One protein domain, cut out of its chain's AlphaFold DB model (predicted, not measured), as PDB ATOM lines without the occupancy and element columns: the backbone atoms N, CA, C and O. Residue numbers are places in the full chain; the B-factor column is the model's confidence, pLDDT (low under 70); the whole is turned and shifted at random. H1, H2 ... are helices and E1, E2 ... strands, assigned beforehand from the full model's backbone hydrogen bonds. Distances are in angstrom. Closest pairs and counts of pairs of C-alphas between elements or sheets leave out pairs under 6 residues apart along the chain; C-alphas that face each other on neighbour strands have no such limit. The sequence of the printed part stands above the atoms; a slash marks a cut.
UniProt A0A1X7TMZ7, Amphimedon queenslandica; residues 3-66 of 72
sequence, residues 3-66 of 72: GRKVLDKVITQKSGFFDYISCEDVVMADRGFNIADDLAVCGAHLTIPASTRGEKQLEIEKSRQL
ATOM      1  N   GLY A   3      55.865 -21.042  30.776       64.88
ATOM      2  CA  GLY A   3      55.195 -21.400  32.035       64.88
ATOM      3  C   GLY A   3      53.890 -22.194  31.895       64.88
ATOM      4  O   GLY A   3      53.652 -23.087  32.696       64.88
ATOM      5  N   ARG A   4      53.064 -21.925  30.868       68.25
ATOM      6  CA  ARG A   4      51.783 -22.642  30.675       68.25
ATOM      7  C   ARG A   4      51.983 -24.143  30.454       68.25
ATOM      8  O   ARG A   4      51.410 -24.932  31.179       68.25
ATOM      9  N   LYS A   5      52.906 -24.520  29.566       70.56
ATOM     10  CA  LYS A   5      53.192 -25.928  29.235       70.56
ATOM     11  C   LYS A   5      53.645 -26.756  30.438       70.56
ATOM     12  O   LYS A   5      53.282 -27.919  30.558       70.56
ATOM     13  N   VAL A   6      54.453 -26.157  31.316       75.12
ATOM     14  CA  VAL A   6      54.920 -26.816  32.542       75.12
ATOM     15  C   VAL A   6      53.759 -27.001  33.515       75.12
ATOM     16  O   VAL A   6      53.613 -28.077  34.084       75.12
ATOM     17  N   LEU A   7      52.913 -25.979  33.672       80.00
ATOM     18  CA  LEU A   7      51.736 -26.065  34.530       80.00
ATOM     19  C   LEU A   7      50.739 -27.111  34.018       80.00
ATOM     20  O   LEU A   7      50.284 -27.933  34.807       80.00
ATOM     21  N   ASP A   8      50.465 -27.127  32.714       80.81
ATOM     22  CA  ASP A   8      49.563 -28.092  32.084       80.81
ATOM     23  C   ASP A   8      50.053 -29.527  32.336       80.81
ATOM     24  O   ASP A   8      49.268 -30.385  32.731       80.81
ATOM     25  N   LYS A   9      51.370 -29.777  32.233       82.56
ATOM     26  CA  LYS A   9      51.951 -31.099  32.515       82.56
ATOM     27  C   LYS A   9      51.771 -31.500  33.980       82.56
ATOM     28  O   LYS A   9      51.361 -32.622  34.262       82.56
ATOM     29  N   VAL A  10      52.043 -30.581  34.907       84.06
ATOM     30  CA  VAL A  10      51.866 -30.831  36.347       84.06
ATOM     31  C   VAL A  10      50.399 -31.099  36.683       84.06
ATOM     32  O   VAL A  10      50.118 -31.958  37.514       84.06
ATOM     33  N   ILE A  11      49.463 -30.397  36.041       85.62
ATOM     34  CA  ILE A  11      48.028 -30.634  36.223       85.62
ATOM     35  C   ILE A  11      47.658 -32.025  35.712       85.62
ATOM     36  O   ILE A  11      47.048 -32.773  36.466       85.62
ATOM     37  N   THR A  12      48.074 -32.410  34.503       85.81
ATOM     38  CA  THR A  12      47.802 -33.749  33.948       85.81
ATOM     39  C   THR A  12      48.356 -34.864  34.835       85.81
ATOM     40  O   THR A  12      47.676 -35.855  35.081       85.81
ATOM     41  N   GLN A  13      49.564 -34.691  35.377       84.81
ATOM     42  CA  GLN A  13      50.159 -35.656  36.308       84.81
ATOM     43  C   GLN A  13      49.401 -35.742  37.639       84.81
ATOM     44  O   GLN A  13      49.320 -36.814  38.229       84.81
ATOM     45  N   LYS A  14      48.840 -34.631  38.127       86.75
ATOM     46  CA  LYS A  14      48.126 -34.584  39.412       86.75
ATOM     47  C   LYS A  14      46.626 -34.844  39.311       86.75
ATOM     48  O   LYS A  14      45.999 -35.062  40.342       86.75
ATOM     49  N   SER A  15      46.040 -34.805  38.118       86.94
ATOM     50  CA  SER A  15      44.595 -34.961  37.927       86.94
ATOM     51  C   SER A  15      44.127 -36.417  37.933       86.94
ATOM     52  O   SER A  15      42.940 -36.651  37.735       86.94
ATOM     53  N   GLY A  16      45.037 -37.385  38.087       86.81
ATOM     54  CA  GLY A  16      44.725 -38.811  37.939       86.81
ATOM     55  C   GLY A  16      44.436 -39.211  36.491       86.81
ATOM     56  O   GLY A  16      43.849 -40.254  36.246       86.81
ATOM     57  N   PHE A  17      44.825 -38.392  35.504       88.56
ATOM     58  CA  PHE A  17      44.559 -38.680  34.087       88.56
ATOM     59  C   PHE A  17      45.113 -40.048  33.661       88.56
ATOM     60  O   PHE A  17      44.435 -40.796  32.964       88.56
ATOM     61  N   PHE A  18      46.316 -40.385  34.130       86.56
ATOM     62  CA  PHE A  18      46.981 -41.652  33.828       86.56
ATOM     63  C   PHE A  18      46.303 -42.872  34.467       86.56
ATOM     64  O   PHE A  18      46.470 -43.973  33.956       86.56
ATOM     65  N   ASP A  19      45.492 -42.689  35.514       87.38
ATOM     66  CA  ASP A  19      44.764 -43.789  36.166       87.38
ATOM     67  C   ASP A  19      43.640 -44.345  35.276       87.38
ATOM     68  O   ASP A  19      43.148 -45.450  35.497       87.38
ATOM     69  N   TYR A  20      43.236 -43.583  34.259       85.88
ATOM     70  CA  TYR A  20      42.220 -43.975  33.283       85.88
ATOM     71  C   TYR A  20      42.813 -44.545  31.994       85.88
ATOM     72  O   TYR A  20      42.058 -44.885  31.085       85.88
ATOM     73  N   ILE A  21      44.140 -44.623  31.895       88.56
ATOM     74  CA  ILE A  21      44.837 -45.067  30.692       88.56
ATOM     75  C   ILE A  21      45.204 -46.532  30.828       88.56
ATOM     76  O   ILE A  21      45.839 -46.949  31.796       88.56
ATOM     77  N   SER A  22      44.825 -47.296  29.815       88.62
ATOM     78  CA  SER A  22      45.167 -48.701  29.694       88.62
ATOM     79  C   SER A  22      46.367 -48.899  28.774       88.62
ATOM     80  O   SER A  22      46.703 -48.056  27.938       88.62
ATOM     81  N   CYS A  23      47.017 -50.051  28.922       87.88
ATOM     82  CA  CYS A  23      48.014 -50.498  27.959       87.88
ATOM     83  C   CYS A  23      47.373 -50.547  26.561       87.88
ATOM     84  O   CYS A  23      46.216 -50.945  26.443       87.88
ATOM     85  N   GLU A  24      48.126 -50.159  25.531       88.94
ATOM     86  CA  GLU A  24      47.690 -50.048  24.125       88.94
ATOM     87  C   GLU A  24      46.809 -48.833  23.781       88.94
ATOM     88  O   GLU A  24      46.536 -48.600  22.599       88.94
ATOM     89  N   ASP A  25      46.432 -47.995  24.753       89.06
ATOM     90  CA  ASP A  25      45.695 -46.764  24.458       89.06
ATOM     91  C   ASP A  25      46.549 -45.757  23.679       89.06
ATOM     92  O   ASP A  25      47.757 -45.604  23.890       89.06
ATOM     93  N   VAL A  26      45.892 -45.001  22.795       89.00
ATOM     94  CA  VAL A  26      46.516 -43.913  22.037       89.00
ATOM     95  C   VAL A  26      45.969 -42.578  22.521       89.00
ATOM     96  O   VAL A  26      44.819 -42.223  22.267       89.00
ATOM     97  N   VAL A  27      46.820 -41.803  23.187       88.50
ATOM     98  CA  VAL A  27      46.485 -40.463  23.669       88.50
ATOM     99  C   VAL A  27      46.907 -39.431  22.640       88.50
ATOM    100  O   VAL A  27      48.047 -39.419  22.176       88.50
ATOM    101  N   MET A  28      45.989 -38.530  22.298       89.31
ATOM    102  CA  MET A  28      46.266 -37.420  21.396       89.31
ATOM    103  C   MET A  28      46.611 -36.158  22.189       89.31
ATOM    104  O   MET A  28      45.894 -35.804  23.122       89.31
ATOM    105  N   ALA A  29      47.680 -35.461  21.808       87.50
ATOM    106  CA  ALA A  29      48.071 -34.206  22.447       87.50
ATOM    107  C   ALA A  29      48.377 -33.102  21.439       87.50
ATOM    108  O   ALA A  29      48.839 -33.351  20.323       87.50
ATOM    109  N   ASP A  30      48.175 -31.861  21.872       82.88
ATOM    110  CA  ASP A  30      48.509 -30.687  21.082       82.88
ATOM    111  C   ASP A  30      50.018 -30.531  20.867       82.88
ATOM    112  O   ASP A  30      50.870 -30.948  21.660       82.88
ATOM    113  N   ARG A  31      50.374 -29.847  19.774       77.06
ATOM    114  CA  ARG A  31      51.771 -29.600  19.413       77.06
ATOM    115  C   ARG A  31      52.511 -28.873  20.540       77.06
ATOM    116  O   ARG A  31      52.226 -27.723  20.870       77.06
ATOM    117  N   GLY A  32      53.572 -29.507  21.034       80.00
ATOM    118  CA  GLY A  32      54.420 -28.956  22.089       80.00
ATOM    119  C   GLY A  32      53.969 -29.309  23.504       80.00
ATOM    120  O   GLY A  32      54.555 -28.763  24.441       80.00
ATOM    121  N   PHE A  33      52.987 -30.204  23.644       82.38
ATOM    122  CA  PHE A  33      52.655 -30.905  24.875       82.38
ATOM    123  C   PHE A  33      53.135 -32.358  24.766       82.38
ATOM    124  O   PHE A  33      52.527 -33.173  24.077       82.38
ATOM    125  N   ASN A  34      54.283 -32.661  25.377       84.25
ATOM    126  CA  ASN A  34      54.885 -33.991  25.319       84.25
ATOM    127  C   ASN A  34      54.790 -34.686  26.684       84.25
ATOM    128  O   ASN A  34      55.443 -34.274  27.648       84.25
ATOM    129  N   ILE A  35      53.977 -35.739  26.726       87.31
ATOM    130  CA  ILE A  35      53.792 -36.645  27.869       87.31
ATOM    131  C   ILE A  35      54.082 -38.102  27.476       87.31
ATOM    132  O   ILE A  35      53.576 -39.023  28.101       87.31
ATOM    133  N   ALA A  36      54.867 -38.323  26.414       87.88
ATOM    134  CA  ALA A  36      55.159 -39.668  25.919       87.88
ATOM    135  C   ALA A  36      55.847 -40.533  26.982       87.88
ATOM    136  O   ALA A  36      55.489 -41.695  27.127       87.88
ATOM    137  N   ASP A  37      56.771 -39.955  27.755       88.81
ATOM    138  CA  ASP A  37      57.457 -40.666  28.839       88.81
ATOM    139  C   ASP A  37      56.478 -41.100  29.935       88.81
ATOM    140  O   ASP A  37      56.554 -42.223  30.425       88.81
ATOM    141  N   ASP A  38      55.528 -40.229  30.288       88.06
ATOM    142  CA  ASP A  38      54.510 -40.521  31.296       88.06
ATOM    143  C   ASP A  38      53.544 -41.622  30.803       88.06
ATOM    144  O   ASP A  38      53.174 -42.512  31.562       88.06
ATOM    145  N   LEU A  39      53.193 -41.618  29.512       88.31
ATOM    146  CA  LEU A  39      52.343 -42.641  28.884       88.31
ATOM    147  C   LEU A  39      53.050 -43.984  28.686       88.31
ATOM    148  O   LEU A  39      52.410 -45.029  28.790       88.31
ATOM    149  N   ALA A  40      54.361 -43.972  28.446       87.00
ATOM    150  CA  ALA A  40      55.151 -45.188  28.291       87.00
ATOM    151  C   ALA A  40      55.137 -46.043  29.567       87.00
ATOM    152  O   ALA A  40      55.163 -47.269  29.475       87.00
ATOM    153  N   VAL A  41      55.026 -45.418  30.747       87.38
ATOM    154  CA  VAL A  41      54.858 -46.122  32.032       87.38
ATOM    155  C   VAL A  41      53.542 -46.905  32.077       87.38
ATOM    156  O   VAL A  41      53.497 -47.991  32.651       87.38
ATOM    157  N   CYS A  42      52.493 -46.393  31.433       86.00
ATOM    158  CA  CYS A  42      51.186 -47.046  31.319       86.00
ATOM    159  C   CYS A  42      51.097 -48.031  30.138       86.00
ATOM    160  O   CYS A  42      50.065 -48.670  29.961       86.00
ATOM    161  N   GLY A  43      52.144 -48.150  29.311       87.06
ATOM    162  CA  GLY A  43      52.094 -48.926  28.066       87.06
ATOM    163  C   GLY A  43      51.229 -48.282  26.976       87.06
ATOM    164  O   GLY A  43      50.758 -48.976  26.078       87.06
ATOM    165  N   ALA A  44      51.004 -46.970  27.060       91.88
ATOM    166  CA  ALA A  44      50.206 -46.199  26.115       91.88
ATOM    167  C   ALA A  44      51.085 -45.386  25.152       91.88
ATOM    168  O   ALA A  44      52.255 -45.091  25.416       91.88
ATOM    169  N   HIS A  45      50.504 -44.983  24.024       89.56
ATOM    170  CA  HIS A  45      51.195 -44.273  22.954       89.56
ATOM    171  C   HIS A  45      50.708 -42.831  22.812       89.56
ATOM    172  O   HIS A  45      49.512 -42.559  22.741       89.56
ATOM    173  N   LEU A  46      51.648 -41.891  22.694       90.38
ATOM    174  CA  LEU A  46      51.336 -40.500  22.372       90.38
ATOM    175  C   LEU A  46      51.288 -40.297  20.857       90.38
ATOM    176  O   LEU A  46      52.282 -40.524  20.167       90.38
ATOM    177  N   THR A  47      50.181 -39.762  20.353       88.88
ATOM    178  CA  THR A  47      50.069 -39.266  18.979       88.88
ATOM    179  C   THR A  47      49.927 -37.750  18.982       88.88
ATOM    180  O   THR A  47      49.007 -37.190  19.571       88.88
ATOM    181  N   ILE A  48      50.832 -37.065  18.284       85.06
ATOM    182  CA  ILE A  48      50.700 -35.631  18.020       85.06
ATOM    183  C   ILE A  48      50.181 -35.500  16.589       85.06
ATOM    184  O   ILE A  48      50.924 -35.815  15.654       85.06
ATOM    185  N   PRO A  49      48.926 -35.063  16.381       79.69
ATOM    186  CA  PRO A  49      48.384 -34.945  15.045       79.69
ATOM    187  C   PRO A  49      49.210 -33.915  14.274       79.69
ATOM    188  O   PRO A  49      49.494 -32.806  14.747       79.69
ATOM    189  N   ALA A  50      49.622 -34.287  13.063       66.38
ATOM    190  CA  ALA A  50      50.201 -33.331  12.140       66.38
ATOM    191  C   ALA A  50      49.151 -32.243  11.913       66.38
ATOM    192  O   ALA A  50      48.036 -32.538  11.492       66.38
ATOM    193  N   SER A  51      49.492 -30.994  12.250       58.53
ATOM    194  CA  SER A  51      48.626 -29.843  11.978       58.53
ATOM    195  C   SER A  51      48.164 -29.946  10.531       58.53
ATOM    196  O   SER A  51      48.984 -29.862   9.614       58.53
ATOM    197  N   THR A  52      46.865 -30.165  10.340       51.34
ATOM    198  CA  THR A  52      46.206 -30.112   9.043       51.34
ATOM    199  C   THR A  52      46.164 -28.650   8.628       51.34
ATOM    200  O   THR A  52      45.139 -27.976   8.657       51.34
ATOM    201  N   ARG A  53      47.332 -28.112   8.273       48.62
ATOM    202  CA  ARG A  53      47.451 -26.820   7.614       48.62
ATOM    203  C   ARG A  53      46.836 -26.985   6.226       48.62
ATOM    204  O   ARG A  53      47.543 -27.284   5.274       48.62
ATOM    205  N   GLY A  54      45.515 -26.855   6.138       51.59
ATOM    206  CA  GLY A  54      44.804 -26.943   4.868       51.59
ATOM    207  C   GLY A  54      43.289 -27.013   4.977       51.59
ATOM    208  O   GLY A  54      42.623 -26.239   4.313       51.59
ATOM    209  N   GLU A  55      42.715 -27.867   5.819       52.31
ATOM    210  CA  GLU A  55      41.281 -28.161   5.712       52.31
ATOM    211  C   GLU A  55      40.644 -28.241   7.109       52.31
ATOM    212  O   GLU A  55      40.898 -29.165   7.878       52.31
ATOM    213  N   LYS A  56      39.790 -27.255   7.417       49.03
ATOM    214  CA  LYS A  56      38.813 -27.237   8.528       49.03
ATOM    215  C   LYS A  56      39.299 -26.951   9.955       49.03
ATOM    216  O   LYS A  56      38.582 -27.242  10.908       49.03
ATOM    217  N   GLN A  57      40.380 -26.196  10.138       48.75
ATOM    218  CA  GLN A  57      40.560 -25.429  11.383       48.75
ATOM    219  C   GLN A  57      39.711 -24.136  11.361       48.75
ATOM    220  O   GLN A  57      40.215 -23.036  11.545       48.75
ATOM    221  N   LEU A  58      38.411 -24.264  11.063       48.38
ATOM    222  CA  LEU A  58      37.438 -23.158  11.025       48.38
ATOM    223  C   LEU A  58      36.182 -23.438  11.875       48.38
ATOM    224  O   LEU A  58      35.212 -22.685  11.810       48.38
ATOM    225  N   GLU A  59      36.184 -24.501  12.682       46.31
ATOM    226  CA  GLU A  59      35.044 -24.818  13.556       46.31
ATOM    227  C   GLU A  59      35.364 -24.716  15.051       46.31
ATOM    228  O   GLU A  59      34.464 -24.487  15.850       46.31
ATOM    229  N   ILE A  60      36.642 -24.743  15.446       50.47
ATOM    230  CA  ILE A  60      37.015 -24.591  16.862       50.47
ATOM    231  C   ILE A  60      37.191 -23.106  17.230       50.47
ATOM    232  O   ILE A  60      36.729 -22.680  18.285       50.47
ATOM    233  N   GLU A  61      37.708 -22.258  16.331       47.62
ATOM    234  CA  GLU A  61      37.835 -20.809  16.599       47.62
ATOM    235  C   GLU A  61      36.476 -20.072  16.552       47.62
ATOM    236  O   GLU A  61      36.344 -18.972  17.089       47.62
ATOM    237  N   LYS A  62      35.422 -20.685  15.985       44.69
ATOM    238  CA  LYS A  62      34.053 -20.141  16.065       44.69
ATOM    239  C   LYS A  62      33.456 -20.226  17.472       44.69
ATOM    240  O   LYS A  62      32.561 -19.448  17.786       44.69
ATOM    241  N   SER A  63      33.998 -21.066  18.357       46.72
ATOM    242  CA  SER A  63      33.602 -21.059  19.773       46.72
ATOM    243  C   SER A  63      34.162 -19.858  20.546       46.72
ATOM    244  O   SER A  63      33.617 -19.490  21.583       46.72
ATOM    245  N   ARG A  64      35.161 -19.141  20.001       50.69
ATOM    246  CA  ARG A  64      35.648 -17.881  20.589       50.69
ATOM    247  C   ARG A  64      34.714 -16.692  20.340       50.69
ATOM    248  O   ARG A  64      34.853 -15.668  21.003       50.69
ATOM    249  N   GLN A  65      33.744 -16.826  19.429       49.34
ATOM    250  CA  GLN A  65      32.637 -15.872  19.287       49.34
ATOM    251  C   GLN A  65      31.423 -16.211  20.161       49.34
ATOM    252  O   GLN A  65      30.542 -15.368  20.306       49.34
ATOM    253  N   LEU A  66      31.399 -17.368  20.836       47.47
ATOM    254  CA  LEU A  66      30.366 -17.683  21.829       47.47
ATOM    255  C   LEU A  66      30.741 -17.172  23.231       47.47
ATOM    256  O   LEU A  66      30.425 -17.773  24.252       47.47
TER     257      LEU A  66
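This is residues 3 to 66 of the 72 residues of a protein of Amphimedon queenslandica (UniProt A0A1X7TMZ7). Picture a small body with a long free tail: two short parallel strands, E1 and E2, pair side by side, H3 packs on E2, and H1 lies away from the strands at one edge of the body, with the short H2 next along the chain. Residues 52 to 66 stick out from this body, ending in the small helix H4, and no helix touches another. The printed part has 64 residues with four named helices and two named strands, in the order H1, H2, E1, H3, E2, H4; the sheet's order is E1, E2, all parallel, and the class is mostly helix. The whole is loose, with a radius of gyration of the C-alphas of 14.2 A, and only just elongated, spanning 37 by 24 by 20 A.

Begin at the sheet, where E1, residues 26 to 28, and E2, residues 45 to 47, are parallel neighbours with 34 degrees between their directions. Look there for N 27 and O 45, 2.8 A apart, and N 47 and O 27, also 2.8 A apart, both pairs within hydrogen-bond range. H3, residues 36 to 41, joins them in a strand-helix-strand unit, two parallel strands with a helix between, whose crossover is right-handed. The closest C-alphas of H3 and E2 are those of Ala 36 and Leu 46, at 5.3 A. H2, residues 17 to 20, is close to H3 but not clearly touching, the closest C-alphas being those of Phe 18 and Leu 39, at 7.4 A. H1, residues 3 to 14, is likewise close to H2 but not clearly touching, with the closest C-alphas, of Thr 12 and Phe 18, 7.9 A apart. H1 and H3 are only just apart, at 8.2 A. H4, residues 61 to 65, is apart from H1, H2, H3 and E1. Every O i to N i+4 pair is within hydrogen-bond range in H1, against 1 of 2 in H3 and 0 of 1 in H4, where 2 of 2 O i to N i+3 pairs are; H2 is too short for an O i to N i+4 pair.

Find C-alpha 3 at (55.195, -21.400, 32.035); from there H1 runs 16.7 A to C-alpha 14. H2 follows, from Phe 17 to Tyr 20. E1 starts at C-alpha 26, (46.516, -43.913, 22.037), and H3 runs 8.9 A from Ala 36 to Val 41. E2 goes from His 45 to Thr 47, and H4 ends at C-alpha 65, (32.637, -15.872, 19.287).

The C-alphas of Val 41 and Gln 65 are the two farthest apart, at 39.6 A. The printed part has no cut, and the link from E2 to H4, residues 48 to 60, is long. Without residues 52 to 66, which stand free, the body spans 30 by 27 by 14 A. The model's confidence is low, with pLDDT under 70, at residues 3 to 4 and 50 to 66.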